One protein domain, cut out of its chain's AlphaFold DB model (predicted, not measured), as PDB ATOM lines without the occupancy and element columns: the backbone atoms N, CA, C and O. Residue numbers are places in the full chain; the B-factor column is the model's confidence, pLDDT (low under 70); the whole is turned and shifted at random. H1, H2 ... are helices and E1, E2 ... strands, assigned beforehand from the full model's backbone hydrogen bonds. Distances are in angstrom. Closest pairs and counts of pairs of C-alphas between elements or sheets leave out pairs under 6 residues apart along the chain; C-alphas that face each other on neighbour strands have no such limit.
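AT A GLANCE: This is residues 39 to 224 of the 233 residues of an uncharacterized protein of Methanomicrobiales archaeon HGW-Methanomicrobiales-2 (UniProt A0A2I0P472). Two layers of strands lie partly face to face: one long, twisted five-strand sheet, and over one face of it a broken second layer in which the sheet E2, E5, E4, the lone strand E3 and the pair E7 and E10 slant over the long strands. Short helices H1 and H2 lie at the margins, and the loop of residues 139 to 149 reaches outward. The printed part has 186 residues, with E1, E2, E3, H1, E4, E5, E6, H2, E7, E8, E9, E10 and E11 in that order; the long sheet runs E6, E1, E8, E9, E11, and the three sheets are antiparallel. The class is mostly strand, with under half of the residues in named elements; the whole is compact, radius of gyration of the C-alphas 17.1 A, spanning 58 by 41 by 30 A.

IN THESE COORDINATES: Find C-alpha 39 at (129.785, 43.889, 46.937); E1, residues 39 to 48, runs from there for 29.6 A. Next come E2, residues 58 to 63, E3, 65 to 68, H1, 76 to 80, and E4, 88 to 93. E5, residues 98 to 105, covers 21.9 A and E6, 112 to 120, 26.6 A. After H2, residues 126 to 130, and E7, 151 to 156, find C-alpha 170 at (123.936, 42.033, 14.891), where E8, 170 to 179, begins its 28.7 A. E9, residues 190 to 199, spans 28.9 A; E10 is 205 to 208, and E11, 212 to 216, ends at (132.302, 55.658, 39.527).

HOW THE PARTS SIT: Begin in the strongly twisted five-strand sheet, edge strands E6 and E11. Look for N 43 and O 116, 2.8 A, between E1 and E6; N 42 and O 177, 2.8 A, between E1 and E8; N 174 and O 195, 2.8 A, in the hairpin E8 and E9; and N 192 and O 214, 2.9 A, between E9 and E11. E3 pairs with no named strand; its closest C-alpha pair with E8 is Pro 66 and Phe 176, 6.2 A. E2 runs on into E3 at 20 degrees. In its sheet, N 63 and O 100 are 2.8 A apart between E2 and E5, and N 90 and O 101 2.8 A in the hairpin E4 and E5. The closest C-alphas of E2 and E7 are those of Val 63 and Ile 154, 4.8 A apart; between the antiparallel neighbours E7 and E10, N 154 and O 207 are within hydrogen-bond range at 2.8 A. H1 is over E4, at a height of 7.3 A over the sheet E2, E5, E4; H2 only grazes the five-strand sheet. In H1 and H2 every O i to N i+4 pair is within hydrogen-bond range.

THE WHOLE: The C-alphas farthest apart are Asn 165 and Phe 184, 59.2 A. The printed part has no cut. The links H2 to E7 and E7 to E8 are long. Mean pLDDT of the printed part is 90.0; residues 139 to 149 are under 70.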
ATOM      1  N   GLY A  39     129.850  43.479  48.333       90.50
ATOM      2  CA  GLY A  39     129.785  43.889  46.937       90.50
ATOM      3  C   GLY A  39     129.193  42.768  46.086       90.50
ATOM      4  O   GLY A  39     129.032  41.637  46.553       90.50
ATOM      5  N   HIS A  40     128.868  43.066  44.835       93.31
ATOM      6  CA  HIS A  40     128.349  42.056  43.918       93.31
ATOM      7  C   HIS A  40     128.885  42.228  42.505       93.31
ATOM      8  O   HIS A  40     129.097  43.336  42.018       93.31
ATOM      9  N   TYR A  41     129.071  41.096  41.841       95.62
ATOM     10  CA  TYR A  41     129.326  41.018  40.416       95.62
ATOM     11  C   TYR A  41     128.001  40.898  39.674       95.62
ATOM     12  O   TYR A  41     127.116  40.149  40.097       95.62
ATOM     13  N   SER A  42     127.876  41.591  38.548       96.75
ATOM     14  CA  SER A  42     126.772  41.432  37.607       96.75
ATOM     15  C   SER A  42     127.317  41.210  36.207       96.75
ATOM     16  O   SER A  42     128.229  41.903  35.777       96.75
ATOM     17  N   TYR A  43     126.761  40.229  35.512       97.81
ATOM     18  CA  TYR A  43     127.106  39.883  34.148       97.81
ATOM     19  C   TYR A  43     125.843  39.870  33.308       97.81
ATOM     20  O   TYR A  43     124.916  39.120  33.610       97.81
ATOM     21  N   VAL A  44     125.801  40.713  32.282       97.88
ATOM     22  CA  VAL A  44     124.647  40.879  31.402       97.88
ATOM     23  C   VAL A  44     125.107  40.779  29.959       97.88
ATOM     24  O   VAL A  44     126.014  41.497  29.546       97.88
ATOM     25  N   VAL A  45     124.445  39.922  29.191       98.19
ATOM     26  CA  VAL A  45     124.651  39.777  27.751       98.19
ATOM     27  C   VAL A  45     123.351  40.095  27.033       98.19
ATOM     28  O   VAL A  45     122.301  39.549  27.377       98.19
ATOM     29  N   SER A  46     123.428  40.954  26.024       97.88
ATOM     30  CA  SER A  46     122.338  41.247  25.103       97.88
ATOM     31  C   SER A  46     122.839  41.140  23.671       97.88
ATOM     32  O   SER A  46     123.887  41.692  23.339       97.88
ATOM     33  N   ILE A  47     122.106  40.405  22.835       98.00
ATOM     34  CA  ILE A  47     122.390  40.282  21.404       98.00
ATOM     35  C   ILE A  47     121.105  40.587  20.651       98.00
ATOM     36  O   ILE A  47     120.113  39.882  20.835       98.00
ATOM     37  N   THR A  48     121.120  41.633  19.830       97.44
ATOM     38  CA  THR A  48     119.932  42.115  19.114       97.44
ATOM     39  C   THR A  48     120.140  42.154  17.607       97.44
ATOM     40  O   THR A  48     121.274  42.252  17.139       97.44
ATOM     41  N   GLY A  49     119.039  42.147  16.857       95.56
ATOM     42  CA  GLY A  49     119.056  42.127  15.391       95.56
ATOM     43  C   GLY A  49     119.097  40.710  14.820       95.56
ATOM     44  O   GLY A  49     119.319  40.538  13.626       95.56
ATOM     45  N   LEU A  50     118.868  39.690  15.655       95.88
ATOM     46  CA  LEU A  50     118.916  38.287  15.239       95.88
ATOM     47  C   LEU A  50     117.707  37.873  14.396       95.88
ATOM     48  O   LEU A  50     117.808  36.921  13.632       95.88
ATOM     49  N   SER A  51     116.598  38.612  14.466       94.94
ATOM     50  CA  SER A  51     115.389  38.340  13.677       94.94
ATOM     51  C   SER A  51     115.585  38.434  12.160       94.94
ATOM     52  O   SER A  51     114.761  37.919  11.410       94.94
ATOM     53  N   ASP A  52     116.657  39.090  11.703       95.75
ATOM     54  CA  ASP A  52     117.010  39.195  10.281       95.75
ATOM     55  C   ASP A  52     117.860  38.002   9.788       95.75
ATOM     56  O   ASP A  52     118.287  37.981   8.627       95.75
ATOM     57  N   TYR A  53     118.112  37.015  10.659       96.12
ATOM     58  CA  TYR A  53     119.024  35.897  10.426       96.12
ATOM     59  C   TYR A  53     118.368  34.544  10.694       96.12
ATOM     60  O   TYR A  53     117.525  34.387  11.577       96.12
ATOM     61  N   GLN A  54     118.824  33.550   9.939       96.06
ATOM     62  CA  GLN A  54     118.538  32.141  10.162       96.06
ATOM     63  C   GLN A  54     119.819  31.391  10.499       96.06
ATOM     64  O   GLN A  54     120.913  31.765  10.075       96.06
ATOM     65  N   GLY A  55     119.667  30.324  11.272       93.44
ATOM     66  CA  GLY A  55     120.751  29.420  11.621       93.44
ATOM     67  C   GLY A  55     120.309  27.965  11.572       93.44
ATOM     68  O   GLY A  55     119.224  27.626  11.090       93.44
ATOM     69  N   ASP A  56     121.160  27.099  12.103       95.12
ATOM     70  CA  ASP A  56     120.813  25.700  12.311       95.12
ATOM     71  C   ASP A  56     119.677  25.554  13.337       95.12
ATOM     72  O   ASP A  56     119.484  26.438  14.179       95.12
ATOM     73  N   PRO A  57     118.975  24.400  13.365       94.88
ATOM     74  CA  PRO A  57     117.958  24.110  14.381       94.88
ATOM     75  C   PRO A  57     118.437  24.300  15.829       94.88
ATOM     76  O   PRO A  57     117.620  24.489  16.730       94.88
ATOM     77  N   ILE A  58     119.751  24.214  16.046       95.38
ATOM     78  CA  ILE A  58     120.427  24.604  17.277       95.38
ATOM     79  C   ILE A  58     121.563  25.542  16.882       95.38
ATOM     80  O   ILE A  58     122.522  25.111  16.248       95.38
ATOM     81  N   THR A  59     121.456  26.807  17.275       96.38
ATOM     82  CA  THR A  59     122.452  27.845  16.978       96.38
ATOM     83  C   THR A  59     123.112  28.295  18.277       96.38
ATOM     84  O   THR A  59     122.425  28.544  19.265       96.38
ATOM     85  N   GLU A  60     124.441  28.408  18.300       97.31
ATOM     86  CA  GLU A  60     125.199  28.829  19.483       97.31
ATOM     87  C   GLU A  60     126.062  30.041  19.156       97.31
ATOM     88  O   GLU A  60     126.982  29.955  18.348       97.31
ATOM     89  N   ILE A  61     125.778  31.166  19.811       97.94
ATOM     90  CA  ILE A  61     126.670  32.327  19.803       97.94
ATOM     91  C   ILE A  61     127.514  32.263  21.071       97.94
ATOM     92  O   ILE A  61     126.965  32.197  22.171       97.94
ATOM     93  N   ILE A  62     128.839  32.251  20.930       98.31
ATOM     94  CA  ILE A  62     129.756  32.068  22.059       98.31
ATOM     95  C   ILE A  62     130.373  33.412  22.428       98.31
ATOM     96  O   ILE A  62     130.946  34.091  21.580       98.31
ATOM     97  N   VAL A  63     130.269  33.787  23.696       98.25
ATOM     98  CA  VAL A  63     130.743  35.063  24.242       98.25
ATOM     99  C   VAL A  63     131.753  34.824  25.372       98.25
ATOM    100  O   VAL A  63     131.700  33.776  26.028       98.25
ATOM    101  N   PRO A  64     132.693  35.753  25.608       97.31
ATOM    102  CA  PRO A  64     133.695  35.595  26.656       97.31
ATOM    103  C   PRO A  64     133.061  35.716  28.049       97.31
ATOM    104  O   PRO A  64     131.992  36.303  28.215       97.31
ATOM    105  N   ILE A  65     133.717  35.159  29.066       97.06
ATOM    106  CA  ILE A  65     133.247  35.178  30.459       97.06
ATOM    107  C   ILE A  65     133.974  36.287  31.231       97.06
ATOM    108  O   ILE A  65     135.176  36.473  31.036       97.06
ATOM    109  N   PRO A  66     133.294  37.009  32.141       96.19
ATOM    110  CA  PRO A  66     133.944  37.990  33.000       96.19
ATOM    111  C   PRO A  66     135.039  37.399  33.884       96.19
ATOM    112  O   PRO A  66     134.854  36.350  34.514       96.19
ATOM    113  N   ALA A  67     136.136  38.134  34.005       94.06
ATOM    114  CA  ALA A  67     137.267  37.767  34.833       94.06
ATOM    115  C   ALA A  67     137.768  38.938  35.679       94.06
ATOM    116  O   ALA A  67     137.528  40.108  35.391       94.06
ATOM    117  N   ILE A  68     138.433  38.581  36.774       91.38
ATOM    118  CA  ILE A  68     139.145  39.493  37.665       91.38
ATOM    119  C   ILE A  68     140.521  38.883  37.905       91.38
ATOM    120  O   ILE A  68     140.635  37.712  38.282       91.38
ATOM    121  N   GLY A  69     141.576  39.656  37.660       88.56
ATOM    122  CA  GLY A  69     142.955  39.199  37.787       88.56
ATOM    123  C   GLY A  69     143.322  38.065  36.819       88.56
ATOM    124  O   GLY A  69     144.244  37.299  37.120       88.56
ATOM    125  N   GLY A  70     142.601  37.936  35.699       86.62
ATOM    126  CA  GLY A  70     142.742  36.852  34.719       86.62
ATOM    127  C   GLY A  70     142.040  35.538  35.083       86.62
ATOM    128  O   GLY A  70     142.287  34.518  34.447       86.62
ATOM    129  N   SER A  71     141.189  35.516  36.116       90.62
ATOM    130  CA  SER A  71     140.418  34.323  36.506       90.62
ATOM    131  C   SER A  71     138.908  34.557  36.380       90.62
ATOM    132  O   SER A  71     138.438  35.600  36.844       90.62
ATOM    133  N   PRO A  72     138.128  33.604  35.826       93.94
ATOM    134  CA  PRO A  72     136.671  33.710  35.764       93.94
ATOM    135  C   PRO A  72     136.046  33.957  37.142       93.94
ATOM    136  O   PRO A  72     136.347  33.252  38.108       93.94
ATOM    137  N   VAL A  73     135.139  34.934  37.239       94.88
ATOM    138  CA  VAL A  73     134.436  35.229  38.509       94.88
ATOM    139  C   VAL A  73     133.141  34.434  38.684       94.88
ATOM    140  O   VAL A  73     132.647  34.263  39.805       94.88
ATOM    141  N   PHE A  74     132.586  33.932  37.583       95.00
ATOM    142  CA  PHE A  74     131.404  33.077  37.567       95.00
ATOM    143  C   PHE A  74     131.830  31.627  37.364       95.00
ATOM    144  O   PHE A  74     132.616  31.322  36.475       95.00
ATOM    145  N   SER A  75     131.306  30.738  38.205       94.06
ATOM    146  CA  SER A  75     131.494  29.298  38.043       94.06
ATOM    147  C   SER A  75     130.587  28.737  36.948       94.06
ATOM    148  O   SER A  75     129.568  29.338  36.612       94.06
ATOM    149  N   GLU A  76     130.878  27.523  36.486       94.88
ATOM    150  CA  GLU A  76     130.019  26.767  35.566       94.88
ATOM    151  C   GLU A  76     128.540  26.761  36.011       94.88
ATOM    152  O   GLU A  76     127.627  27.036  35.232       94.88
ATOM    153  N   LYS A  77     128.297  26.533  37.310       94.94
ATOM    154  CA  LYS A  77     126.950  26.536  37.906       94.94
ATOM    155  C   LYS A  77     126.301  27.917  37.892       94.94
ATOM    156  O   LYS A  77     125.082  28.020  37.760       94.94
ATOM    157  N   ASP A  78     127.095  28.973  38.052       95.50
ATOM    158  CA  ASP A  78     126.588  30.340  37.976       95.50
ATOM    159  C   ASP A  78     126.105  30.656  36.557       95.50
ATOM    160  O   ASP A  78     125.024  31.228  36.404       95.50
ATOM    161  N   LEU A  79     126.877  30.235  35.551       95.69
ATOM    162  CA  LEU A  79     126.601  30.438  34.129       95.69
ATOM    163  C   LEU A  79     125.393  29.626  33.652       95.69
ATOM    164  O   LEU A  79     124.495  30.183  33.030       95.69
ATOM    165  N   GLN A  80     125.307  28.344  34.018       94.69
ATOM    166  CA  GLN A  80     124.124  27.513  33.741       94.69
ATOM    167  C   GLN A  80     122.858  28.072  34.408       94.69
ATOM    168  O   GLN A  80     121.751  27.913  33.902       94.69
ATOM    169  N   GLY A  81     123.015  28.733  35.558       93.38
ATOM    170  CA  GLY A  81     121.937  29.372  36.306       93.38
ATOM    171  C   GLY A  81     121.684  30.833  35.929       93.38
ATOM    172  O   GLY A  81     121.213  31.583  36.791       93.38
ATOM    173  N   MET A  82     122.062  31.272  34.725       96.56
ATOM    174  CA  MET A  82     121.743  32.602  34.203       96.56
ATOM    175  C   MET A  82     120.249  32.733  33.899       96.56
ATOM    176  O   MET A  82     119.650  31.883  33.239       96.56
ATOM    177  N   ILE A  83     119.650  33.841  34.338       94.00
ATOM    178  CA  ILE A  83     118.283  34.194  33.950       94.00
ATOM    179  C   ILE A  83     118.333  34.581  32.479       94.00
ATOM    180  O   ILE A  83     119.074  35.487  32.105       94.00
ATOM    181  N   SER A  84     117.560  33.892  31.652       92.62
ATOM    182  CA  SER A  84     117.556  34.068  30.203       92.62
ATOM    183  C   SER A  84     116.133  33.981  29.663       92.62
ATOM    184  O   SER A  84     115.287  33.290  30.228       92.62
ATOM    185  N   GLY A  85     115.859  34.754  28.611       84.19
ATOM    186  CA  GLY A  85     114.549  34.770  27.955       84.19
ATOM    187  C   GLY A  85     114.420  33.664  26.911       84.19
ATOM    188  O   GLY A  85     113.717  32.681  27.120       84.19
ATOM    189  N   ASN A  86     115.122  33.835  25.789       87.06
ATOM    190  CA  ASN A  86     114.934  33.021  24.582       87.06
ATOM    191  C   ASN A  86     116.106  32.079  24.268       87.06
ATOM    192  O   ASN A  86     116.102  31.421  23.234       87.06
ATOM    193  N   CYS A  87     117.116  32.015  25.135       94.81
ATOM    194  CA  CYS A  87     118.293  31.174  24.943       94.81
ATOM    195  C   CYS A  87     118.562  30.307  26.171       94.81
ATOM    196  O   CYS A  87     118.135  30.643  27.271       94.81
ATOM    197  N   THR A  88     119.367  29.265  25.999       96.88
ATOM    198  CA  THR A  88     119.933  28.469  27.090       96.88
ATOM    199  C   THR A  88     121.424  28.796  27.228       96.88
ATOM    200  O   THR A  88     122.200  28.430  26.341       96.88
ATOM    201  N   PRO A  89     121.847  29.478  28.306       97.25
ATOM    202  CA  PRO A  89     123.254  29.747  28.585       97.25
ATOM    203  C   PRO A  89     123.972  28.461  29.010       97.25
ATOM    204  O   PRO A  89     123.514  27.751  29.907       97.25
ATOM    205  N   LEU A  90     125.092  28.149  28.360       96.31
ATOM    206  CA  LEU A  90     125.863  26.931  28.581       96.31
ATOM    207  C   LEU A  90     127.362  27.249  28.608       96.31
ATOM    208  O   LEU A  90     127.885  27.778  27.630       96.31
ATOM    209  N   PRO A  91     128.080  26.925  29.689       96.38
ATOM    210  CA  PRO A  91     129.532  27.006  29.691       96.38
ATOM    211  C   PRO A  91     130.100  26.001  28.688       96.38
ATOM    212  O   PRO A  91     129.658  24.852  28.614       96.38
ATOM    213  N   VAL A  92     131.065  26.448  27.892       96.75
ATOM    214  CA  VAL A  92     131.692  25.658  26.835       96.75
ATOM    215  C   VAL A  92     133.204  25.822  26.899       96.75
ATOM    216  O   VAL A  92     133.717  26.921  27.090       96.75
ATOM    217  N   MET A  93     133.936  24.722  26.732       95.62
ATOM    218  CA  MET A  93     135.392  24.761  26.637       95.62
ATOM    219  C   MET A  93     135.800  24.963  25.179       95.62
ATOM    220  O   MET A  93     135.512  24.119  24.329       95.62
ATOM    221  N   THR A  94     136.484  26.066  24.892       91.88
ATOM    222  CA  THR A  94     137.120  26.307  23.593       91.88
ATOM    223  C   THR A  94     138.604  25.948  23.651       91.88
ATOM    224  O   THR A  94     139.135  25.593  24.701       91.88
ATOM    225  N   LYS A  95     139.303  26.049  22.515       89.81
ATOM    226  CA  LYS A  95     140.756  25.828  22.455       89.81
ATOM    227  C   LYS A  95     141.561  26.816  23.319       89.81
ATOM    228  O   LYS A  95     142.658  26.462  23.737       89.81
ATOM    229  N   ASP A  96     141.023  28.014  23.561       90.00
ATOM    230  CA  ASP A  96     141.723  29.101  24.256       90.00
ATOM    231  C   ASP A  96     141.237  29.262  25.712       90.00
ATOM    232  O   ASP A  96     141.882  29.933  26.511       90.00
ATOM    233  N   GLY A  97     140.131  28.609  26.088       91.62
ATOM    234  CA  GLY A  97     139.609  28.609  27.455       91.62
ATOM    235  C   GLY A  97     138.092  28.446  27.536       91.62
ATOM    236  O   GLY A  97     137.406  28.249  26.528       91.62
ATOM    237  N   GLU A  98     137.574  28.515  28.760       94.75
ATOM    238  CA  GLU A  98     136.138  28.458  29.037       94.75
ATOM    239  C   GLU A  98     135.440  29.733  28.547       94.75
ATOM    240  O   GLU A  98     135.913  30.841  28.783       94.75
ATOM    241  N   MET A  99     134.303  29.570  27.876       97.44
ATOM    242  CA  MET A  99     133.444  30.636  27.361       97.44
ATOM    243  C   MET A  99     131.973  30.320  27.644       97.44
ATOM    244  O   MET A  99     131.637  29.234  28.116       97.44
ATOM    245  N   LEU A 100     131.074  31.256  27.336       98.31
ATOM    246  CA  LEU A 100     129.633  31.059  27.456       98.31
ATOM    247  C   LEU A 100     128.991  30.920  26.073       98.31
ATOM    248  O   LEU A 100     128.958  31.877  25.308       98.31
ATOM    249  N   ALA A 101     128.418  29.760  25.773       98.12
ATOM    250  CA  ALA A 101     127.527  29.574  24.637       98.12
ATOM    251  C   ALA A 101     126.102  30.020  24.996       98.12
ATOM    252  O   ALA A 101     125.530  29.600  26.003       98.12
ATOM    253  N   LEU A 102     125.503  30.848  24.148       97.94
ATOM    254  CA  LEU A 102     124.102  31.247  24.214       97.94
ATOM    255  C   LEU A 102     123.351  30.452  23.150       97.94
ATOM    256  O   LEU A 102     123.364  30.801  21.967       97.94
ATOM    257  N   ARG A 103     122.745  29.338  23.568       97.25
ATOM    258  CA  ARG A 103     122.086  28.399  22.661       97.25
ATOM    259  C   ARG A 103     120.659  28.842  22.353       97.25
ATOM    260  O   ARG A 103     119.830  28.922  23.256       97.25
ATOM    261  N   LEU A 104     120.365  29.056  21.081       96.00
ATOM    262  CA  LEU A 104     119.033  29.277  20.530       96.00
ATOM    263  C   LEU A 104     118.512  27.972  19.914       96.00
ATOM    264  O   LEU A 104     119.285  27.181  19.367       96.00
ATOM    265  N   VAL A 105     117.204  27.743  20.020       93.50
ATOM    266  CA  VAL A 105     116.528  26.573  19.443       93.50
ATOM    267  C   VAL A 105     115.514  27.046  18.412       93.50
ATOM    268  O   VAL A 105     114.682  27.900  18.711       93.50
ATOM    269  N   GLY A 106     115.558  26.437  17.232       91.38
ATOM    270  CA  GLY A 106     114.777  26.847  16.070       91.38
ATOM    271  C   GLY A 106     115.641  27.532  15.016       91.38
ATOM    272  O   GLY A 106     116.756  27.966  15.287       91.38
ATOM    273  N   THR A 107     115.118  27.582  13.794       89.81
ATOM    274  CA  THR A 107     115.794  28.204  12.648       89.81
ATOM    275  C   THR A 107     115.623  29.716  12.636       89.81
ATOM    276  O   THR A 107     116.549  30.424  12.254       89.81
ATOM    277  N   ASP A 108     114.456  30.204  13.066       89.56
ATOM    278  CA  ASP A 108     114.171  31.632  13.180       89.56
ATOM    279  C   ASP A 108     114.694  32.136  14.522       89.56
ATOM    280  O   ASP A 108     114.263  31.686  15.590       89.56
ATOM    281  N   LEU A 109     115.656  33.050  14.464       93.31
ATOM    282  CA  LEU A 109     116.362  33.498  15.649       93.31
ATOM    283  C   LEU A 109     115.665  34.696  16.286       93.31
ATOM    284  O   LEU A 109     115.007  35.508  15.638       93.31
ATOM    285  N   THR A 110     115.821  34.796  17.600       93.94
ATOM    286  CA  THR A 110     115.278  35.893  18.396       93.94
ATOM    287  C   THR A 110     116.386  36.513  19.217       93.94
ATOM    288  O   THR A 110     117.397  35.872  19.508       93.94
ATOM    289  N   ASP A 111     116.183  37.772  19.587       95.88
ATOM    290  CA  ASP A 111     117.138  38.503  20.402       95.88
ATOM    291  C   ASP A 111     117.391  37.787  21.737       95.88
ATOM    292  O   ASP A 111     116.490  37.215  22.369       95.88
ATOM    293  N   ILE A 112     118.650  37.837  22.164       96.62
ATOM    294  CA  ILE A 112     119.133  37.211  23.388       96.62
ATOM    295  C   ILE A 112     119.232  38.264  24.487       96.62
ATOM    296  O   ILE A 112     119.749  39.363  24.290       96.62
ATOM    297  N   SER A 113     118.796  37.875  25.681       96.38
ATOM    298  CA  SER A 113     119.090  38.568  26.927       96.38
ATOM    299  C   SER A 113     119.363  37.526  28.003       96.38
ATOM    300  O   SER A 113     118.500  36.686  28.276       96.38
ATOM    301  N   ALA A 114     120.545  37.587  28.610       97.25
ATOM    302  CA  ALA A 114     120.957  36.708  29.696       97.25
ATOM    303  C   ALA A 114     121.648  37.513  30.800       97.25
ATOM    304  O   ALA A 114     122.448  38.402  30.515       97.25
ATOM    305  N   ALA A 115     121.356  37.200  32.063       97.50
ATOM    306  CA  ALA A 115     121.944  37.896  33.198       97.50
ATOM    307  C   ALA A 115     122.256  36.969  34.380       97.50
ATOM    308  O   ALA A 115     121.488  36.060  34.712       97.50
ATOM    309  N   LYS A 116     123.366  37.251  35.070       97.06
ATOM    310  CA  LYS A 116     123.717  36.685  36.376       97.06
ATOM    311  C   LYS A 116     124.178  37.778  37.320       97.06
ATOM    312  O   LYS A 116     124.854  38.718  36.916       97.06
ATOM    313  N   SER A 117     123.893  37.600  38.600       95.81
ATOM    314  CA  SER A 117     124.573  38.323  39.665       95.81
ATOM    315  C   SER A 117     125.011  37.364  40.764       95.81
ATOM    316  O   SER A 117     124.408  36.302  40.951       95.81
ATOM    317  N   ARG A 118     126.074  37.730  41.478       94.12
ATOM    318  CA  ARG A 118     126.530  37.030  42.682       94.12
ATOM    319  C   ARG A 118     127.233  37.990  43.628       94.12
ATOM    320  O   ARG A 118     127.922  38.902  43.176       94.12
ATOM    321  N   ASP A 119     127.124  37.726  44.918       92.81
ATOM    322  CA  ASP A 119     127.831  38.501  45.931       92.81
ATOM    323  C   ASP A 119     129.301  38.071  46.031       92.81
ATOM    324  O   ASP A 119     129.667  36.921  45.746       92.81
ATOM    325  N   PHE A 120     130.144  38.996  46.483       88.25
ATOM    326  CA  PHE A 120     131.522  38.735  46.877       88.25
ATOM    327  C   PHE A 120     131.828  39.377  48.234       88.25
ATOM    328  O   PHE A 120     131.290  40.417  48.612       88.25
ATOM    329  N   SER A 121     132.734  38.753  48.982       74.38
ATOM    330  CA  SER A 121     133.158  39.234  50.302       74.38
ATOM    331  C   SER A 121     134.402  40.122  50.257       74.38
ATOM    332  O   SER A 121     134.611  40.923  51.165       74.38
ATOM    333  N   LYS A 122     135.229  39.998  49.211       83.94
ATOM    334  CA  LYS A 122     136.454  40.779  49.016       83.94
ATOM    335  C   LYS A 122     136.324  41.632  47.757       83.94
ATOM    336  O   LYS A 122     136.150  41.078  46.677       83.94
ATOM    337  N   ASN A 123     136.440  42.953  47.907       84.44
ATOM    338  CA  ASN A 123     136.490  43.858  46.758       84.44
ATOM    339  C   ASN A 123     137.747  43.595  45.932       84.44
ATOM    340  O   ASN A 123     138.828  43.512  46.530       84.44
ATOM    341  N   PRO A 124     137.620  43.504  44.603       87.38
ATOM    342  CA  PRO A 124     138.785  43.500  43.744       87.38
ATOM    343  C   PRO A 124     139.456  44.880  43.761       87.38
ATOM    344  O   PRO A 124     138.794  45.905  43.958       87.38
ATOM    345  N   SER A 125     140.773  44.905  43.582       87.19
ATOM    346  CA  SER A 125     141.500  46.152  43.344       87.19
ATOM    347  C   SER A 125     141.259  46.658  41.918       87.19
ATOM    348  O   SER A 125     140.808  45.908  41.050       87.19
ATOM    349  N   LEU A 126     141.566  47.932  41.658       84.94
ATOM    350  CA  LEU A 126     141.474  48.491  40.308       84.94
ATOM    351  C   LEU A 126     142.368  47.716  39.329       84.94
ATOM    352  O   LEU A 126     141.936  47.382  38.233       84.94
ATOM    353  N   GLU A 127     143.582  47.366  39.753       86.50
ATOM    354  CA  GLU A 127     144.534  46.599  38.950       86.50
ATOM    355  C   GLU A 127     143.998  45.199  38.625       86.50
ATOM    356  O   GLU A 127     144.197  44.708  37.518       86.50
ATOM    357  N   GLU A 128     143.288  44.556  39.560       88.38
ATOM    358  CA  GLU A 128     142.645  43.261  39.318       88.38
ATOM    359  C   GLU A 128     141.478  43.376  38.322       88.38
ATOM    360  O   GLU A 128     141.273  42.457  37.536       88.38
ATOM    361  N   VAL A 129     140.731  44.486  38.325       86.25
ATOM    362  CA  VAL A 129     139.651  44.748  37.352       86.25
ATOM    363  C   VAL A 129     140.208  45.074  35.965       86.25
ATOM    364  O   VAL A 129     139.647  44.642  34.959       86.25
ATOM    365  N   GLN A 130     141.305  45.829  35.901       82.31
ATOM    366  CA  GLN A 130     141.981  46.163  34.646       82.31
ATOM    367  C   GLN A 130     142.697  44.963  34.029       82.31
ATOM    368  O   GLN A 130     142.832  44.887  32.810       82.31
ATOM    369  N   LYS A 131     143.158  44.028  34.861       81.12
ATOM    370  CA  LYS A 131     143.814  42.809  34.410       81.12
ATOM    371  C   LYS A 131     142.783  41.807  33.889       81.12
ATOM    372  O   LYS A 131     142.209  41.044  34.667       81.12
ATOM    373  N   ASP A 132     142.631  41.806  32.567       72.06
ATOM    374  CA  ASP A 132     141.808  40.880  31.788       72.06
ATOM    375  C   ASP A 132     140.359  40.827  32.298       72.06
ATOM    376  O   ASP A 132     139.941  39.870  32.950       72.06
ATOM    377  N   GLY A 133     139.574  41.872  32.002       83.38
ATOM    378  CA  GLY A 133     138.164  41.955  32.418       83.38
ATOM    379  C   GLY A 133     137.263  40.861  31.822       83.38
ATOM    380  O   GLY A 133     136.174  40.598  32.336       83.38
ATOM    381  N   PHE A 134     137.727  40.198  30.759       91.19
ATOM    382  CA  PHE A 134     137.075  39.070  30.103       91.19
ATOM    383  C   PHE A 134     138.107  38.020  29.688       91.19
ATOM    384  O   PHE A 134     139.207  38.364  29.270       91.19
ATOM    385  N   VAL A 135     137.724  36.745  29.761       91.50
ATOM    386  CA  VAL A 135     138.525  35.591  29.326       91.50
ATOM    387  C   VAL A 135     137.696  34.656  28.431       91.50
ATOM    388  O   VAL A 135     136.465  34.632  28.547       91.50
ATOM    389  N   PRO A 136     138.337  33.868  27.554       89.25
ATOM    390  CA  PRO A 136     139.763  33.880  27.242       89.25
ATOM    391  C   PRO A 136     140.140  35.088  26.381       89.25
ATOM    392  O   PRO A 136     139.295  35.670  25.701       89.25
ATOM    393  N   THR A 137     141.420  35.439  26.404       85.06
ATOM    394  CA  THR A 137     142.030  36.420  25.507       85.06
ATOM    395  C   THR A 137     142.962  35.695  24.525       85.06
ATOM    396  O   THR A 137     143.463  34.610  24.827       85.06
ATOM    397  N   SER A 138     143.139  36.217  23.306       75.75
ATOM    398  CA  SER A 138     143.949  35.552  22.274       75.75
ATOM    399  C   SER A 138     144.678  36.532  21.352       75.75
ATOM    400  O   SER A 138     144.063  37.217  20.538       75.75
ATOM    401  N   SER A 139     146.011  36.528  21.409       64.44
ATOM    402  CA  SER A 139     146.921  37.244  20.492       64.44
ATOM    403  C   SER A 139     146.945  36.660  19.080       64.44
ATOM    404  O   SER A 139     147.304  37.341  18.123       64.44
ATOM    405  N   ARG A 140     146.534  35.396  18.906       58.03
ATOM    406  CA  ARG A 140     146.571  34.704  17.602       58.03
ATOM    407  C   ARG A 140     145.530  35.214  16.604       58.03
ATOM    408  O   ARG A 140     145.536  34.784  15.455       58.03
ATOM    409  N   LEU A 141     144.613  36.078  17.037       58.66
ATOM    410  CA  LEU A 141     143.536  36.607  16.200       58.66
ATOM    411  C   LEU A 141     143.965  37.818  15.357       58.66
ATOM    412  O   LEU A 141     143.266  38.162  14.406       58.66
ATOM    413  N   PHE A 142     145.136  38.399  15.639       52.59
ATOM    414  CA  PHE A 142     145.743  39.477  14.860       52.59
ATOM    415  C   PHE A 142     147.130  39.055  14.346       52.59
ATOM    416  O   PHE A 142     148.158  39.481  14.855       52.59
ATOM    417  N   GLU A 143     147.195  38.246  13.282       47.59
ATOM    418  CA  GLU A 143     148.466  37.996  12.563       47.59
ATOM    419  C   GLU A 143     148.942  39.213  11.729       47.59
ATOM    420  O   GLU A 143     149.963  39.148  11.045       47.59
ATOM    421  N   ALA A 144     148.237  40.349  11.785       40.84
ATOM    422  CA  ALA A 144     148.537  41.551  11.009       40.84
ATOM    423  C   ALA A 144     148.533  42.818  11.882       40.84
ATOM    424  O   ALA A 144     147.663  43.675  11.754       40.84
ATOM    425  N   GLY A 145     149.522  42.953  12.764       40.25
ATOM    426  CA  GLY A 145     149.775  44.195  13.497       40.25
ATOM    427  C   GLY A 145     150.653  43.961  14.719       40.25
ATOM    428  O   GLY A 145     150.430  43.017  15.460       40.25
ATOM    429  N   ASN A 146     151.663  44.805  14.930       40.25
ATOM    430  CA  ASN A 146     152.609  44.741  16.053       40.25
ATOM    431  C   ASN A 146     151.972  45.097  17.420       40.25
ATOM    432  O   ASN A 146     152.562  45.857  18.183       40.25
ATOM    433  N   SER A 147     150.781  44.594  17.738       49.03
ATOM    434  CA  SER A 147     150.197  44.679  19.079       49.03
ATOM    435  C   SER A 147     150.309  43.306  19.733       49.03
ATOM    436  O   SER A 147     149.713  42.345  19.255       49.03
ATOM    437  N   SER A 148     151.079  43.198  20.816       49.44
ATOM    438  CA  SER A 148     151.186  41.971  21.617       49.44
ATOM    439  C   SER A 148     149.978  41.745  22.532       49.44
ATOM    440  O   SER A 148     150.088  40.990  23.495       49.44
ATOM    441  N   ASP A 149     148.874  42.445  22.291       60.12
ATOM    442  CA  ASP A 149     147.753  42.485  23.215       60.12
ATOM    443  C   ASP A 149     146.826  41.302  22.926       60.12
ATOM    444  O   ASP A 149     146.378  41.082  21.798       60.12
ATOM    445  N   ASP A 150     146.596  40.479  23.947       75.94
ATOM    446  CA  ASP A 150     145.612  39.408  23.889       75.94
ATOM    447  C   ASP A 150     144.211  40.036  24.026       75.94
ATOM    448  O   ASP A 150     143.913  40.687  25.025       75.94
ATOM    449  N   PHE A 151     143.321  39.817  23.052       83.44
ATOM    450  CA  PHE A 151     141.956  40.367  23.084       83.44
ATOM    451  C   PHE A 151     140.914  39.284  23.376       83.44
ATOM    452  O   PHE A 151     141.056  38.160  22.873       83.44
ATOM    453  N   PRO A 152     139.844  39.587  24.135       92.19
ATOM    454  CA  PRO A 152     138.679  38.718  24.179       92.19
ATOM    455  C   PRO A 152     138.002  38.668  22.805       92.19
ATOM    456  O   PRO A 152     138.210  39.523  21.941       92.19
ATOM    457  N   TYR A 153     137.182  37.648  22.582       94.94
ATOM    458  CA  TYR A 153     136.531  37.443  21.292       94.94
ATOM    459  C   TYR A 153     135.154  36.801  21.440       94.94
ATOM    460  O   TYR A 153     134.850  36.153  22.440       94.94
ATOM    461  N   ILE A 154     134.331  36.967  20.409       97.25
ATOM    462  CA  ILE A 154     133.021  36.334  20.230       97.25
ATOM    463  C   ILE A 154     133.146  35.310  19.097       97.25
ATOM    464  O   ILE A 154     133.910  35.518  18.156       97.25
ATOM    465  N   ILE A 155     132.402  34.207  19.158       97.62
ATOM    466  CA  ILE A 155     132.272  33.268  18.038       97.62
ATOM    467  C   ILE A 155     130.842  33.327  17.515       97.62
ATOM    468  O   ILE A 155     129.890  33.019  18.237       97.62
ATOM    469  N   ILE A 156     130.715  33.692  16.243       97.81
ATOM    470  CA  ILE A 156     129.470  33.623  15.483       97.81
ATOM    471  C   ILE A 156     129.462  32.324  14.674       97.81
ATOM    472  O   ILE A 156     130.432  32.062  13.960       97.81
ATOM    473  N   PRO A 157     128.410  31.494  14.770       96.75
ATOM    474  CA  PRO A 157     128.385  30.205  14.095       96.75
ATOM    475  C   PRO A 157     128.315  30.378  12.574       96.75
ATOM    476  O   PRO A 157     127.628  31.266  12.073       96.75
ATOM    477  N   ASP A 158     128.996  29.504  11.834       95.81
ATOM    478  CA  ASP A 158     129.065  29.571  10.365       95.81
ATOM    479  C   ASP A 158     127.722  29.313   9.671       95.81
ATOM    480  O   ASP A 158     127.537  29.691   8.517       95.81
ATOM    481  N   SER A 159     126.771  28.687  10.365       93.12
ATOM    482  CA  SER A 159     125.414  28.484   9.860       93.12
ATOM    483  C   SER A 159     124.543  29.734   9.925       93.12
ATOM    484  O   SER A 159     123.475  29.749   9.313       93.12
ATOM    485  N   LEU A 160     124.980  30.791  10.619       94.94
ATOM    486  CA  LEU A 160     124.229  32.035  10.729       94.94
ATOM    487  C   LEU A 160     124.296  32.835   9.424       94.94
ATOM    488  O   LEU A 160     125.364  33.299   9.024       94.94
ATOM    489  N   HIS A 161     123.153  33.051   8.779       94.38
ATOM    490  CA  HIS A 161     123.078  33.773   7.512       94.38
ATOM    491  C   HIS A 161     121.863  34.709   7.441       94.38
ATOM    492  O   HIS A 161     120.820  34.419   8.030       94.38
ATOM    493  N   PRO A 162     121.970  35.844   6.726       95.62
ATOM    494  CA  PRO A 162     120.845  36.747   6.510       95.62
ATOM    495  C   PRO A 162     119.678  36.112   5.749       95.62
ATOM    496  O   PRO A 162     119.890  35.391   4.774       95.62
ATOM    497  N   ILE A 163     118.449  36.468   6.125       94.69
ATOM    498  CA  ILE A 163     117.222  36.042   5.423       94.69
ATOM    499  C   ILE A 163     116.881  36.996   4.263       94.69
ATOM    500  O   ILE A 163     116.225  36.614   3.293       94.69
ATOM    501  N   SER A 164     117.306  38.262   4.353       91.31
ATOM    502  CA  SER A 164     116.985  39.316   3.382       91.31
ATOM    503  C   SER A 164     118.229  39.889   2.693       91.31
ATOM    504  O   SER A 164     119.359  39.643   3.103       91.31
ATOM    505  N   ASN A 165     118.016  40.698   1.649       88.38
ATOM    506  CA  ASN A 165     119.091  41.402   0.935       88.38
ATOM    507  C   ASN A 165     119.616  42.643   1.686       88.38
ATOM    508  O   ASN A 165     120.659  43.182   1.316       88.38
ATOM    509  N   HIS A 166     118.894  43.117   2.708       90.38
ATOM    510  CA  HIS A 166     119.250  44.298   3.503       90.38
ATOM    511  C   HIS A 166     119.099  44.023   5.010       90.38
ATOM    512  O   HIS A 166     118.311  44.692   5.676       90.38
ATOM    513  N   PRO A 167     119.811  43.020   5.544       92.88
ATOM    514  CA  PRO A 167     119.753  42.670   6.960       92.88
ATOM    515  C   PRO A 167     120.375  43.759   7.838       92.88
ATOM    516  O   PRO A 167     121.365  44.400   7.465       92.88
ATOM    517  N   SER A 168     119.830  43.923   9.038       94.44
ATOM    518  CA  SER A 168     120.434  44.763  10.069       94.44
ATOM    519  C   SER A 168     121.701  44.098  10.627       94.44
ATOM    520  O   SER A 168     121.774  42.870  10.686       94.44
ATOM    521  N   PRO A 169     122.714  44.859  11.066       97.06
ATOM    522  CA  PRO A 169     123.845  44.304  11.810       97.06
ATOM    523  C   PRO A 169     123.400  43.643  13.119       97.06
ATOM    524  O   PRO A 169     122.444  44.099  13.750       97.06
ATOM    525  N   ILE A 170     124.136  42.623  13.564       98.00
ATOM    526  CA  ILE A 170     123.936  42.033  14.891       98.00
ATOM    527  C   ILE A 170     124.676  42.908  15.900       98.00
ATOM    528  O   ILE A 170     125.875  43.149  15.760       98.00
ATOM    529  N   LEU A 171     123.968  43.394  16.913       98.19
ATOM    530  CA  LEU A 171     124.559  44.193  17.985       98.19
ATOM    531  C   LEU A 171     124.771  43.310  19.203       98.19
ATOM    532  O   LEU A 171     123.812  42.731  19.712       98.19
ATOM    533  N   VAL A 172     126.010  43.229  19.678       98.38
ATOM    534  CA  VAL A 172     126.372  42.492  20.888       98.38
ATOM    535  C   VAL A 172     126.776  43.487  21.969       98.38
ATOM    536  O   VAL A 172     127.702  44.270  21.790       98.38
ATOM    537  N   SER A 173     126.085  43.441  23.104       98.25
ATOM    538  CA  SER A 173     126.400  44.211  24.305       98.25
ATOM    539  C   SER A 173     126.668  43.254  25.456       98.25
ATOM    540  O   SER A 173     125.773  42.528  25.892       98.25
ATOM    541  N   ILE A 174     127.879  43.296  25.998       98.25
ATOM    542  CA  ILE A 174     128.296  42.483  27.138       98.25
ATOM    543  C   ILE A 174     128.765  43.422  28.239       98.25
ATOM    544  O   ILE A 174     129.700  44.190  28.046       98.25
ATOM    545  N   ASN A 175     128.122  43.359  29.400       97.69
ATOM    546  CA  ASN A 175     128.426  44.216  30.536       97.69
ATOM    547  C   ASN A 175     128.795  43.370  31.749       97.69
ATOM    548  O   ASN A 175     128.015  42.525  32.193       97.69
ATOM    549  N   PHE A 176     129.974  43.639  32.298       96.81
ATOM    550  CA  PHE A 176     130.434  43.122  33.573       96.81
ATOM    551  C   PHE A 176     130.564  44.273  34.569       96.81
ATOM    552  O   PHE A 176     131.437  45.128  34.437       96.81
ATOM    553  N   SER A 177     129.692  44.290  35.571       95.19
ATOM    554  CA  SER A 177     129.708  45.296  36.628       95.19
ATOM    555  C   SER A 177     130.259  44.713  37.921       95.19
ATOM    556  O   SER A 177     129.847  43.637  38.361       95.19
ATOM    557  N   VAL A 178     131.138  45.470  38.563       94.62
ATOM    558  CA  VAL A 178     131.618  45.244  39.922       94.62
ATOM    559  C   VAL A 178     131.024  46.337  40.792       94.62
ATOM    560  O   VAL A 178     131.457  47.483  40.712       94.62
ATOM    561  N   SER A 179     130.039  45.996  41.614       92.50
ATOM    562  CA  SER A 179     129.470  46.929  42.583       92.50
ATOM    563  C   SER A 179     130.226  46.822  43.902       92.50
ATOM    564  O   SER A 179     130.261  45.746  44.509       92.50
ATOM    565  N   GLY A 180     130.827  47.921  44.348       89.12
ATOM    566  CA  GLY A 180     131.668  47.973  45.534       89.12
ATOM    567  C   GLY A 180     130.904  47.682  46.826       89.12
ATOM    568  O   GLY A 180     129.746  48.067  47.011       89.12
ATOM    569  N   SER A 181     131.564  47.007  47.769       88.62
ATOM    570  CA  SER A 181     131.003  46.779  49.100       88.62
ATOM    571  C   SER A 181     130.841  48.095  49.862       88.62
ATOM    572  O   SER A 181     131.563  49.065  49.628       88.62
ATOM    573  N   THR A 182     129.958  48.099  50.858       85.94
ATOM    574  CA  THR A 182     129.860  49.204  51.822       85.94
ATOM    575  C   THR A 182     130.338  48.732  53.186       85.94
ATOM    576  O   THR A 182     129.798  47.767  53.729       85.94
ATOM    577  N   THR A 183     131.333  49.408  53.754       82.56
ATOM    578  CA  THR A 183     131.888  49.095  55.078       82.56
ATOM    579  C   THR A 183     131.877  50.364  55.917       82.56
ATOM    580  O   THR A 183     132.385  51.388  55.482       82.56
ATOM    581  N   PHE A 184     131.263  50.331  57.104       79.75
ATOM    582  CA  PHE A 184     131.135  51.510  57.982       79.75
ATOM    583  C   PHE A 184     130.521  52.754  57.300       79.75
ATOM    584  O   PHE A 184     130.816  53.884  57.672       79.75
ATOM    585  N   GLY A 185     129.644  52.552  56.310       77.31
ATOM    586  CA  GLY A 185     129.029  53.634  55.529       77.31
ATOM    587  C   GLY A 185     129.894  54.173  54.383       77.31
ATOM    588  O   GLY A 185     129.395  54.952  53.577       77.31
ATOM    589  N   GLU A 186     131.144  53.727  54.265       81.81
ATOM    590  CA  GLU A 186     132.016  54.033  53.134       81.81
ATOM    591  C   GLU A 186     131.773  53.028  52.007       81.81
ATOM    592  O   GLU A 186     131.929  51.814  52.181       81.81
ATOM    593  N   HIS A 187     131.362  53.538  50.849       84.81
ATOM    594  CA  HIS A 187     131.151  52.746  49.646       84.81
ATOM    595  C   HIS A 187     132.448  52.675  48.844       84.81
ATOM    596  O   HIS A 187     133.126  53.683  48.644       84.81
ATOM    597  N   ARG A 188     132.806  51.469  48.406       88.25
ATOM    598  CA  ARG A 188     133.909  51.272  47.465       88.25
ATOM    599  C   ARG A 188     133.463  51.623  46.043       88.25
ATOM    600  O   ARG A 188     132.281  51.476  45.761       88.25
ATOM    601  N   PRO A 189     134.385  52.052  45.161       89.06
ATOM    602  CA  PRO A 189     134.048  52.370  43.781       89.06
ATOM    603  C   PRO A 189     133.374  51.205  43.060       89.06
ATOM    604  O   PRO A 189     133.696  50.039  43.309       89.06
ATOM    605  N   ASP A 190     132.496  51.550  42.125       92.69
ATOM    606  CA  ASP A 190     131.939  50.605  41.172       92.69
ATOM    607  C   ASP A 190     132.740  50.652  39.869       92.69
ATOM    608  O   ASP A 190     133.147  51.724  39.411       92.69
ATOM    609  N   TYR A 191     132.875  49.497  39.229       93.31
ATOM    610  CA  TYR A 191     133.487  49.359  37.913       93.31
ATOM    611  C   TYR A 191     132.510  48.738  36.924       93.31
ATOM    612  O   TYR A 191     131.661  47.927  37.293       93.31
ATOM    613  N   LEU A 192     132.647  49.110  35.659       94.56
ATOM    614  CA  LEU A 192     131.913  48.535  34.543       94.56
ATOM    615  C   LEU A 192     132.905  48.238  33.424       94.56
ATOM    616  O   LEU A 192     133.515  49.154  32.886       94.56
ATOM    617  N   VAL A 193     133.034  46.970  33.058       94.69
ATOM    618  CA  VAL A 193     133.745  46.532  31.857       94.69
ATOM    619  C   VAL A 193     132.692  46.204  30.803       94.69
ATOM    620  O   VAL A 193     131.825  45.358  31.028       94.69
ATOM    621  N   SER A 194     132.724  46.905  29.675       95.38
ATOM    622  CA  SER A 194     131.688  46.836  28.644       95.38
ATOM    623  C   SER A 194     132.288  46.523  27.281       95.38
ATOM    624  O   SER A 194     133.226  47.188  26.849       95.38
ATOM    625  N   ILE A 195     131.722  45.537  26.594       95.75
ATOM    626  CA  ILE A 195     131.965  45.261  25.178       95.75
ATOM    627  C   ILE A 195     130.699  45.654  24.425       95.75
ATOM    628  O   ILE A 195     129.609  45.176  24.748       95.75
ATOM    629  N   VAL A 196     130.853  46.504  23.414       96.50
ATOM    630  CA  VAL A 196     129.784  46.867  22.482       96.50
ATOM    631  C   VAL A 196     130.323  46.661  21.077       96.50
ATOM    632  O   VAL A 196     131.145  47.446  20.616       96.50
ATOM    633  N   GLU A 197     129.861  45.602  20.422       97.25
ATOM    634  CA  GLU A 197     130.337  45.186  19.105       97.25
ATOM    635  C   GLU A 197     129.190  45.189  18.093       97.25
ATOM    636  O   GLU A 197     128.077  44.741  18.388       97.25
ATOM    637  N   GLN A 198     129.469  45.678  16.885       97.69
ATOM    638  CA  GLN A 198     128.534  45.647  15.768       97.69
ATOM    639  C   GLN A 198     129.057  44.697  14.700       97.69
ATOM    640  O   GLN A 198     129.983  45.012  13.959       97.69
ATOM    641  N   ILE A 199     128.405  43.549  14.578       96.94
ATOM    642  CA  ILE A 199     128.799  42.495  13.654       96.94
ATOM    643  C   ILE A 199     128.098  42.735  12.312       96.94
ATOM    644  O   ILE A 199     126.861  42.701  12.251       96.94
ATOM    645  N   PRO A 200     128.854  42.986  11.226       96.06
ATOM    646  CA  PRO A 200     128.268  43.200   9.913       96.06
ATOM    647  C   PRO A 200     127.506  41.964   9.423       96.06
ATOM    648  O   PRO A 200     127.884  40.835   9.750       96.06
ATOM    649  N   PRO A 201     126.484  42.142   8.575       95.56
ATOM    650  CA  PRO A 201     125.749  41.009   8.045       95.56
ATOM    651  C   PRO A 201     126.612  40.000   7.291       95.56
ATOM    652  O   PRO A 201     127.465  40.367   6.485       95.56
ATOM    653  N   GLY A 202     126.367  38.715   7.550       92.12
ATOM    654  CA  GLY A 202     127.108  37.602   6.951       92.12
ATOM    655  C   GLY A 202     128.511  37.386   7.527       92.12
ATOM    656  O   GLY A 202     129.225  36.501   7.060       92.12
ATOM    657  N   ARG A 203     128.933  38.163   8.536       95.56
ATOM    658  CA  ARG A 203     130.198  37.927   9.236       95.56
ATOM    659  C   ARG A 203     130.033  36.778  10.236       95.56
ATOM    660  O   ARG A 203     129.320  36.922  11.223       95.56
ATOM    661  N   THR A 204     130.743  35.676  10.003       96.44
ATOM    662  CA  THR A 204     130.804  34.514  10.906       96.44
ATOM    663  C   THR A 204     132.225  34.263  11.419       96.44
ATOM    664  O   THR A 204     133.185  34.932  11.009       96.44
ATOM    665  N   GLY A 205     132.357  33.295  12.326       95.25
ATOM    666  CA  GLY A 205     133.613  32.861  12.918       95.25
ATOM    667  C   GLY A 205     134.018  33.684  14.136       95.25
ATOM    668  O   GLY A 205     133.184  34.252  14.841       95.25
ATOM    669  N   VAL A 206     135.323  33.715  14.401       94.31
ATOM    670  CA  VAL A 206     135.892  34.446  15.538       94.31
ATOM    671  C   VAL A 206     135.954  35.944  15.229       94.31
ATOM    672  O   VAL A 206     136.515  36.354  14.210       94.31
ATOM    673  N   ILE A 207     135.403  36.751  16.132       93.62
ATOM    674  CA  ILE A 207     135.363  38.210  16.062       93.62
ATOM    675  C   ILE A 207     136.068  38.756  17.310       93.62
ATOM    676  O   ILE A 207     135.530  38.597  18.409       93.62
ATOM    677  N   PRO A 208     137.271  39.344  17.182       92.50
ATOM    678  CA  PRO A 208     137.937  39.986  18.309       92.50
ATOM    679  C   PRO A 208     137.134  41.206  18.762       92.50
ATOM    680  O   PRO A 208     136.531  41.886  17.933       92.50
ATOM    681  N   VAL A 209     137.131  41.475  20.065       91.69
ATOM    682  CA  VAL A 209     136.388  42.591  20.657       91.69
ATOM    683  C   VAL A 209     137.227  43.330  21.686       91.69
ATOM    684  O   VAL A 209     138.059  42.742  22.374       91.69
ATOM    685  N   GLU A 210     136.979  44.630  21.812       89.50
ATOM    686  CA  GLU A 210     137.727  45.504  22.709       89.50
ATOM    687  C   GLU A 210     136.852  45.937  23.899       89.50
ATOM    688  O   GLU A 210     135.866  46.663  23.722       89.50
ATOM    689  N   PRO A 211     137.163  45.480  25.125       91.00
ATOM    690  CA  PRO A 211     136.438  45.898  26.311       91.00
ATOM    691  C   PRO A 211     136.835  47.319  26.722       91.00
ATOM    692  O   PRO A 211     138.009  47.672  26.767       91.00
ATOM    693  N   ARG A 212     135.850  48.124  27.118       91.00
ATOM    694  CA  ARG A 212     136.051  49.455  27.701       91.00
ATOM    695  C   ARG A 212     135.753  49.435  29.187       91.00
ATOM    696  O   ARG A 212     134.722  48.905  29.601       91.00
ATOM    697  N   ILE A 213     136.626  50.052  29.975       90.94
ATOM    698  CA  ILE A 213     136.489  50.115  31.430       90.94
ATOM    699  C   ILE A 213     135.989  51.496  31.841       90.94
ATOM    700  O   ILE A 213     136.508  52.533  31.428       90.94
ATOM    701  N   TYR A 214     134.986  51.494  32.705       92.38
ATOM    702  CA  TYR A 214     134.421  52.671  33.330       92.38
ATOM    703  C   TYR A 214     134.416  52.497  34.843       92.38
ATOM    704  O   TYR A 214     134.351  51.379  35.355       92.38
ATOM    705  N   TYR A 215     134.423  53.611  35.563       91.81
ATOM    706  CA  TYR A 215     134.330  53.616  37.016       91.81
ATOM    707  C   TYR A 215     133.412  54.731  37.519       91.81
ATOM    708  O   TYR A 215     133.134  55.706  36.813       91.81
ATOM    709  N   ARG A 216     132.932  54.584  38.752       90.44
ATOM    710  CA  ARG A 216     132.302  55.658  39.527       90.44
ATOM    711  C   ARG A 216     132.616  55.466  41.004       90.44
ATOM    712  O   ARG A 216     132.652  54.342  41.491       90.44
ATOM    713  N   GLU A 217     132.801  56.557  41.734       86.12
ATOM    714  CA  GLU A 217     133.088  56.480  43.175       86.12
ATOM    715  C   GLU A 217     131.826  56.347  44.034       86.12
ATOM    716  O   GLU A 217     131.883  55.947  45.194       86.12
ATOM    717  N   SER A 218     130.664  56.676  43.467       80.56
ATOM    718  CA  SER A 218     129.380  56.599  44.150       80.56
ATOM    719  C   SER A 218     128.278  56.158  43.199       80.56
ATOM    720  O   SER A 218     128.214  56.617  42.060       80.56
ATOM    721  N   PHE A 219     127.327  55.366  43.701       76.75
ATOM    722  CA  PHE A 219     126.127  54.956  42.961       76.75
ATOM    723  C   PHE A 219     125.273  56.125  42.433       76.75
ATOM    724  O   PHE A 219     124.430  55.924  41.559       76.75
ATOM    725  N   ARG A 220     125.454  57.334  42.986       80.94
ATOM    726  CA  ARG A 220     124.757  58.561  42.565       80.94
ATOM    727  C   ARG A 220     125.395  59.232  41.352       80.94
ATOM    728  O   ARG A 220     124.795  60.145  40.791       80.94
ATOM    729  N   GLU A 221     126.596  58.815  40.978       87.00
ATOM    730  CA  GLU A 221     127.330  59.374  39.854       87.00
ATOM    731  C   GLU A 221     127.179  58.517  38.597       87.00
ATOM    732  O   GLU A 221     126.908  57.311  38.646       87.00
ATOM    733  N   ALA A 222     127.364  59.164  37.449       88.56
ATOM    734  CA  ALA A 222     127.499  58.470  36.182       88.56
ATOM    735  C   ALA A 222     128.866  57.780  36.101       88.56
ATOM    736  O   ALA A 222     129.864  58.300  36.604       88.56
ATOM    737  N   PHE A 223     128.900  56.634  35.423       89.62
ATOM    738  CA  PHE A 223     130.148  55.994  35.029       89.62
ATOM    739  C   PHE A 223     130.961  56.924  34.130       89.62
ATOM    740  O   PHE A 223     130.422  57.550  33.214       89.62
ATOM    741  N   ARG A 224     132.263  57.002  34.395       90.81
ATOM    742  CA  ARG A 224     133.231  57.760  33.602       90.81
ATOM    743  C   ARG A 224     134.237  56.787  33.006       90.81
ATOM    744  O   ARG A 224     134.560  55.805  33.679       90.81
TER     745      ARG A 224